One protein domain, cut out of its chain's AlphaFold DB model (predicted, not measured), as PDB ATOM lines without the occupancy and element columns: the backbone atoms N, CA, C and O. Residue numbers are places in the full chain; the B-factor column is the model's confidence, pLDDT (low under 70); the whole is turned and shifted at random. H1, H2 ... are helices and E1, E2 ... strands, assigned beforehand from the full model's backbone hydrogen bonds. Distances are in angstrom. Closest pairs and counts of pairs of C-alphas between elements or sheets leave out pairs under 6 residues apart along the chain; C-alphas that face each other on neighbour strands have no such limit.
ATOM      1  N   TYR A   2     -51.003  -8.303  -8.855       39.97
ATOM      2  CA  TYR A   2     -51.435  -8.168 -10.246       39.97
ATOM      3  C   TYR A   2     -50.242  -8.537 -11.127       39.97
ATOM      4  O   TYR A   2     -49.187  -7.925 -10.977       39.97
ATOM      5  N   ASN A   3     -50.387  -9.529 -12.009       45.75
ATOM      6  CA  ASN A   3     -49.384  -9.762 -13.046       45.75
ATOM      7  C   ASN A   3     -49.348  -8.503 -13.916       45.75
ATOM      8  O   ASN A   3     -50.349  -8.169 -14.555       45.75
ATOM      9  N   MET A   4     -48.239  -7.766 -13.871       54.22
ATOM     10  CA  MET A   4     -48.037  -6.644 -14.779       54.22
ATOM     11  C   MET A   4     -47.951  -7.211 -16.192       54.22
ATOM     12  O   MET A   4     -47.232  -8.177 -16.435       54.22
ATOM     13  N   ILE A   5     -48.741  -6.651 -17.104       61.38
ATOM     14  CA  ILE A   5     -48.718  -7.060 -18.504       61.38
ATOM     15  C   ILE A   5     -47.510  -6.392 -19.130       61.38
ATOM     16  O   ILE A   5     -47.453  -5.167 -19.239       61.38
ATOM     17  N   GLU A   6     -46.538  -7.210 -19.497       76.25
ATOM     18  CA  GLU A   6     -45.375  -6.778 -20.252       76.25
ATOM     19  C   GLU A   6     -45.729  -6.734 -21.737       76.25
ATOM     20  O   GLU A   6     -46.361  -7.644 -22.278       76.25
ATOM     21  N   CYS A   7     -45.331  -5.654 -22.397       75.31
ATOM     22  CA  CYS A   7     -45.521  -5.454 -23.824       75.31
ATOM     23  C   CYS A   7     -44.180  -5.058 -24.449       75.31
ATOM     24  O   CYS A   7     -43.428  -4.310 -23.827       75.31
ATOM     25  N   PRO A   8     -43.844  -5.542 -25.655       83.12
ATOM     26  CA  PRO A   8     -42.730  -5.004 -26.420       83.12
ATOM     27  C   PRO A   8     -43.125  -3.689 -27.107       83.12
ATOM     28  O   PRO A   8     -44.221  -3.571 -27.658       83.12
ATOM     29  N   CYS A   9     -42.208  -2.725 -27.130       85.50
ATOM     30  CA  CYS A   9     -42.291  -1.533 -27.966       85.50
ATOM     31  C   CYS A   9     -42.336  -1.939 -29.440       85.50
ATOM     32  O   CYS A   9     -41.540  -2.766 -29.886       85.50
ATOM     33  N   GLN A  10     -43.232  -1.347 -30.220       84.06
ATOM     34  CA  GLN A  10     -43.400  -1.731 -31.621       84.06
ATOM     35  C   GLN A  10     -42.366  -1.119 -32.568       84.06
ATOM     36  O   GLN A  10     -42.209  -1.626 -33.674       84.06
ATOM     37  N   SER A  11     -41.635  -0.090 -32.127       86.94
ATOM     38  CA  SER A  11     -40.483   0.430 -32.866       86.94
ATOM     39  C   SER A  11     -39.217  -0.355 -32.512       86.94
ATOM     40  O   SER A  11     -38.751  -1.121 -33.336       86.94
ATOM     41  N   CYS A  12     -38.719  -0.269 -31.272       86.75
ATOM     42  CA  CYS A  12     -37.420  -0.851 -30.897       86.75
ATOM     43  C   CYS A  12     -37.472  -2.229 -30.207       86.75
ATOM     44  O   CYS A  12     -36.443  -2.771 -29.815       86.75
ATOM     45  N   GLY A  13     -38.658  -2.795 -29.961       85.12
ATOM     46  CA  GLY A  13     -38.803  -4.109 -29.320       85.12
ATOM     47  C   GLY A  13     -38.560  -4.153 -27.807       85.12
ATOM     48  O   GLY A  13     -38.741  -5.218 -27.215       85.12
ATOM     49  N   SER A  14     -38.191  -3.040 -27.162       85.56
ATOM     50  CA  SER A  14     -37.930  -3.014 -25.716       85.56
ATOM     51  C   SER A  14     -39.161  -3.430 -24.906       85.56
ATOM     52  O   SER A  14     -40.271  -2.961 -25.154       85.56
ATOM     53  N   ILE A  15     -38.976  -4.337 -23.947       83.06
ATOM     54  CA  ILE A  15     -40.066  -4.868 -23.122       83.06
ATOM     55  C   ILE A  15     -40.212  -3.994 -21.877       83.06
ATOM     56  O   ILE A  15     -39.243  -3.743 -21.165       83.06
ATOM     57  N   SER A  16     -41.429  -3.531 -21.612       80.81
ATOM     58  CA  SER A  16     -41.773  -2.806 -20.387       80.81
ATOM     59  C   SER A  16     -43.220  -3.087 -19.994       80.81
ATOM     60  O   SER A  16     -44.004  -3.638 -20.771       80.81
ATOM     61  N   SER A  17     -43.587  -2.715 -18.770       76.62
ATOM     62  CA  SER A  17     -44.977  -2.785 -18.325       76.62
ATOM     63  C   SER A  17     -45.833  -1.831 -19.155       76.62
ATOM     64  O   SER A  17     -45.473  -0.667 -19.337       76.62
ATOM     65  N   LEU A  18     -46.996  -2.308 -19.606       71.06
ATOM     66  CA  LEU A  18     -47.937  -1.553 -20.439       71.06
ATOM     67  C   LEU A  18     -48.324  -0.198 -19.828       71.06
ATOM     68  O   LEU A  18     -48.588   0.753 -20.551       71.06
ATOM     69  N   LYS A  19     -48.309  -0.089 -18.492       71.62
ATOM     70  CA  LYS A  19     -48.577   1.164 -17.769       71.62
ATOM     71  C   LYS A  19     -47.612   2.298 -18.151       71.62
ATOM     72  O   LYS A  19     -47.967   3.460 -18.003       71.62
ATOM     73  N   TYR A  20     -46.399   1.964 -18.585       75.81
ATOM     74  CA  TYR A  20     -45.350   2.921 -18.945       75.81
ATOM     75  C   TYR A  20     -45.179   3.075 -20.461       75.81
ATOM     76  O   TYR A  20     -44.198   3.672 -20.908       75.81
ATOM     77  N   MET A  21     -46.093   2.505 -21.247       82.12
ATOM     78  CA  MET A  21     -46.069   2.596 -22.698       82.12
ATOM     79  C   MET A  21     -47.163   3.524 -23.204       82.12
ATOM     80  O   MET A  21     -48.280   3.534 -22.690       82.12
ATOM     81  N   GLU A  22     -46.818   4.287 -24.231       83.94
ATOM     82  CA  GLU A  22     -47.696   5.274 -24.844       83.94
ATOM     83  C   GLU A  22     -48.341   4.680 -26.092       83.94
ATOM     84  O   GLU A  22     -47.697   3.946 -26.847       83.94
ATOM     85  N   ARG A  23     -49.617   5.005 -26.296       83.00
ATOM     86  CA  ARG A  23     -50.390   4.598 -27.471       83.00
ATOM     87  C   ARG A  23     -50.481   5.736 -28.459       83.00
ATOM     88  O   ARG A  23     -50.722   6.879 -28.073       83.00
ATOM     89  N   VAL A  24     -50.303   5.416 -29.728       83.94
ATOM     90  CA  VAL A  24     -50.257   6.392 -30.805       83.94
ATOM     91  C   VAL A  24     -50.992   5.830 -32.008       83.94
ATOM     92  O   VAL A  24     -50.722   4.708 -32.418       83.94
ATOM     93  N   ASP A  25     -51.898   6.611 -32.592       77.31
ATOM     94  CA  ASP A  25     -52.507   6.254 -33.873       77.31
ATOM     95  C   ASP A  25     -51.528   6.594 -35.005       77.31
ATOM     96  O   ASP A  25     -51.195   7.762 -35.232       77.31
ATOM     97  N   LEU A  26     -51.034   5.565 -35.686       75.25
ATOM     98  CA  LEU A  26     -50.120   5.663 -36.814       75.25
ATOM     99  C   LEU A  26     -50.739   4.923 -37.994       75.25
ATOM    100  O   LEU A  26     -50.901   3.710 -37.964       75.25
ATOM    101  N   ASN A  27     -51.087   5.658 -39.053       71.94
ATOM    102  CA  ASN A  27     -51.709   5.101 -40.259       71.94
ATOM    103  C   ASN A  27     -52.988   4.278 -39.993       71.94
ATOM    104  O   ASN A  27     -53.257   3.324 -40.721       71.94
ATOM    105  N   ARG A  28     -53.813   4.680 -39.009       67.62
ATOM    106  CA  ARG A  28     -55.024   3.962 -38.558       67.62
ATOM    107  C   ARG A  28     -54.736   2.660 -37.807       67.62
ATOM    108  O   ARG A  28     -55.639   1.838 -37.644       67.62
ATOM    109  N   GLU A  29     -53.502   2.461 -37.362       70.19
ATOM    110  CA  GLU A  29     -53.117   1.375 -36.471       70.19
ATOM    111  C   GLU A  29     -52.822   1.941 -35.075       70.19
ATOM    112  O   GLU A  29     -52.140   2.954 -34.932       70.19
ATOM    113  N   ASP A  30     -53.345   1.282 -34.035       74.94
ATOM    114  CA  ASP A  30     -53.032   1.622 -32.643       74.94
ATOM    115  C   ASP A  30     -51.664   1.030 -32.287       74.94
ATOM    116  O   ASP A  30     -51.508  -0.195 -32.173       74.94
ATOM    117  N   VAL A  31     -50.669   1.910 -32.171       80.31
ATOM    118  CA  VAL A  31     -49.266   1.559 -31.994       80.31
ATOM    119  C   VAL A  31     -48.819   1.824 -30.560       80.31
ATOM    120  O   VAL A  31     -49.026   2.904 -30.016       80.31
ATOM    121  N   VAL A  32     -48.147   0.850 -29.948       85.12
ATOM    122  CA  VAL A  32     -47.600   0.940 -28.589       85.12
ATOM    123  C   VAL A  32     -46.097   1.211 -28.645       85.12
ATOM    124  O   VAL A  32     -45.318   0.397 -29.156       85.12
ATOM    125  N   LEU A  33     -45.669   2.338 -28.081       86.50
ATOM    126  CA  LEU A  33     -44.276   2.778 -28.055       86.50
ATOM    127  C   LEU A  33     -43.740   2.874 -26.622       86.50
ATOM    128  O   LEU A  33     -44.438   3.285 -25.693       86.50
ATOM    129  N   CYS A  34     -42.457   2.548 -26.443       88.56
ATOM    130  CA  CYS A  34     -41.740   2.919 -25.227       88.56
ATOM    131  C   CYS A  34     -41.597   4.447 -25.141       88.56
ATOM    132  O   CYS A  34     -41.681   5.155 -26.148       88.56
ATOM    133  N   SER A  35     -41.313   4.957 -23.942       88.62
ATOM    134  CA  SER A  35     -41.232   6.399 -23.687       88.62
ATOM    135  C   SER A  35     -40.218   7.125 -24.582       88.62
ATOM    136  O   SER A  35     -40.442   8.275 -24.957       88.62
ATOM    137  N   GLU A  36     -39.116   6.469 -24.954       89.88
ATOM    138  CA  GLU A  36     -38.100   7.041 -25.846       89.88
ATOM    139  C   GLU A  36     -38.584   7.126 -27.297       89.88
ATOM    140  O   GLU A  36     -38.503   8.189 -27.912       89.88
ATOM    141  N   CYS A  37     -39.153   6.038 -27.826       89.31
ATOM    142  CA  CYS A  37     -39.700   6.008 -29.184       89.31
ATOM    143  C   CYS A  37     -40.882   6.968 -29.332       89.31
ATOM    144  O   CYS A  37     -40.991   7.652 -30.347       89.31
ATOM    145  N   TYR A  38     -41.726   7.077 -28.304       91.12
ATOM    146  CA  TYR A  38     -42.809   8.052 -28.263       91.12
ATOM    147  C   TYR A  38     -42.288   9.493 -28.279       91.12
ATOM    148  O   TYR A  38     -42.785  10.325 -29.036       91.12
ATOM    149  N   ARG A  39     -41.252   9.799 -27.486       91.31
ATOM    150  CA  ARG A  39     -40.638  11.134 -27.469       91.31
ATOM    151  C   ARG A  39     -40.044  11.496 -28.830       91.31
ATOM    152  O   ARG A  39     -40.213  12.628 -29.273       91.31
ATOM    153  N   HIS A  40     -39.395  10.539 -29.491       91.00
ATOM    154  CA  HIS A  40     -38.878  10.720 -30.845       91.00
ATOM    155  C   HIS A  40     -40.017  10.976 -31.841       91.00
ATOM    156  O   HIS A  40     -39.988  11.973 -32.556       91.00
ATOM    157  N   PHE A  41     -41.071  10.156 -31.811       90.50
ATOM    158  CA  PHE A  41     -42.247  10.338 -32.661       90.50
ATOM    159  C   PHE A  41     -42.900  11.710 -32.476       90.50
ATOM    160  O   PHE A  41     -43.159  12.405 -33.451       90.50
ATOM    161  N   LYS A  42     -43.100  12.152 -31.232       90.31
ATOM    162  CA  LYS A  42     -43.682  13.468 -30.946       90.31
ATOM    163  C   LYS A  42     -42.806  14.625 -31.450       90.31
ATOM    164  O   LYS A  42     -43.337  15.676 -31.792       90.31
ATOM    165  N   GLY A  43     -41.484  14.447 -31.462       91.19
ATOM    166  CA  GLY A  43     -40.533  15.462 -31.915       91.19
ATOM    167  C   GLY A  43     -40.377  15.536 -33.435       91.19
ATOM    168  O   GLY A  43     -40.258  16.630 -33.974       91.19
ATOM    169  N   TYR A  44     -40.387  14.388 -34.116       90.75
ATOM    170  CA  TYR A  44     -39.992  14.291 -35.526       90.75
ATOM    171  C   TYR A  44     -41.089  13.761 -36.463       90.75
ATOM    172  O   TYR A  44     -40.929  13.806 -37.679       90.75
ATOM    173  N   GLY A  45     -42.202  13.256 -35.927       86.06
ATOM    174  CA  GLY A  45     -43.309  12.686 -36.701       86.06
ATOM    175  C   GLY A  45     -43.078  11.255 -37.201       86.06
ATOM    176  O   GLY A  45     -43.915  10.723 -37.924       86.06
ATOM    177  N   TYR A  46     -41.969  10.613 -36.821       84.88
ATOM    178  CA  TYR A  46     -41.650   9.227 -37.174       84.88
ATOM    179  C   TYR A  46     -40.977   8.494 -36.008       84.88
ATOM    180  O   TYR A  46     -40.483   9.115 -35.070       84.88
ATOM    181  N   THR A  47     -40.972   7.162 -36.034       84.94
ATOM    182  CA  THR A  47     -40.303   6.335 -35.017       84.94
ATOM    183  C   THR A  47     -38.870   5.978 -35.437       84.94
ATOM    184  O   THR A  47     -38.634   5.823 -36.633       84.94
ATOM    185  N   PRO A  48     -37.916   5.801 -34.495       80.94
ATOM    186  CA  PRO A  48     -36.507   5.539 -34.824       80.94
ATOM    187  C   PRO A  48     -36.308   4.315 -35.723       80.94
ATOM    188  O   PRO A  48     -35.542   4.362 -36.681       80.94
ATOM    189  N   GLU A  49     -37.033   3.236 -35.431       82.62
ATOM    190  CA  GLU A  49     -37.141   2.080 -36.312       82.62
ATOM    191  C   GLU A  49     -38.499   2.087 -37.010       82.62
ATOM    192  O   GLU A  49     -39.528   2.387 -36.385       82.62
ATOM    193  N   SER A  50     -38.500   1.736 -38.301       73.75
ATOM    194  CA  SER A  50     -39.718   1.586 -39.094       73.75
ATOM    195  C   SER A  50     -40.637   0.551 -38.454       73.75
ATOM    196  O   SER A  50     -40.200  -0.560 -38.142       73.75
ATOM    197  N   LEU A  51     -41.918   0.887 -38.329       73.12
ATOM    198  CA  LEU A  51     -42.957  -0.019 -37.851       73.12
ATOM    199  C   LEU A  51     -43.231  -1.083 -38.918       73.12
ATOM    200  O   LEU A  51     -44.176  -0.993 -39.689       73.12
ATOM    201  N   ASN A  52     -42.357  -2.082 -39.002       56.69
ATOM    202  CA  ASN A  52     -42.426  -3.122 -40.030       56.69
ATOM    203  C   ASN A  52     -43.229  -4.351 -39.572       56.69
ATOM    204  O   ASN A  52     -43.250  -5.391 -40.228       56.69
ATOM    205  N   LYS A  53     -43.870  -4.262 -38.404       60.62
ATOM    206  CA  LYS A  53     -44.670  -5.337 -37.822       60.62
ATOM    207  C   LYS A  53     -46.134  -4.933 -37.880       60.62
ATOM    208  O   LYS A  53     -46.626  -4.289 -36.964       60.62
ATOM    209  N   SER A  54     -46.828  -5.352 -38.938       54.59
ATOM    210  CA  SER A  54     -48.292  -5.364 -38.934       54.59
ATOM    211  C   SER A  54     -48.737  -6.351 -37.853       54.59
ATOM    212  O   SER A  54     -48.487  -7.560 -37.942       54.59
ATOM    213  N   TYR A  55     -49.315  -5.842 -36.768       60.44
ATOM    214  CA  TYR A  55     -49.829  -6.711 -35.720       60.44
ATOM    215  C   TYR A  55     -51.186  -7.245 -36.147       60.44
ATOM    216  O   TYR A  55     -52.122  -6.500 -36.421       60.44
TER     217      TYR A  55
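This is residues 2 to 55 of the 140 residues of an uncharacterized protein of Lysinibacillus sp. F5 (UniProt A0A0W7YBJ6). Two small strand hairpins, E1 with E2 and then E3 with E4, are followed by one helix, H1, which packs loosely on the second hairpin. An end tail, residues 2 to 5, lengthens the elongated outline of 35 by 22 by 16 A. The 54 printed residues form a compact whole, radius of gyration of the C-alphas 10.7 A, of mixed class; under half are in named elements.

E1, residues 6 to 8, and E2, residues 15 to 17, are antiparallel; N 7 and O 16 are 2.9 A apart. E3, residues 22 to 26, and E4, residues 29 to 33, are antiparallel; N 24 and O 31 are 2.8 A apart. The closest C-alphas of E3 and H1, residues 35 to 44, are those of Glu 22 and Tyr 38, 6.6 A. E4 and H1 are near each other, with 5 pairs of C-alphas within 10 A. E2 and E3 are apart. In H1 every O i to N i+4 pair is within hydrogen-bond range.

E1 begins at C-alpha 6 (-45.375, -6.778, -20.252). E3 is 12.2 A long, E4 12.3 A. H1, 14.3 A, ends at C-alpha 44 (-39.992, 14.291, -35.526).

The printed part has no cut and no long link. Residues 2 to 5, 28 and 52 to 55 have pLDDT under 70.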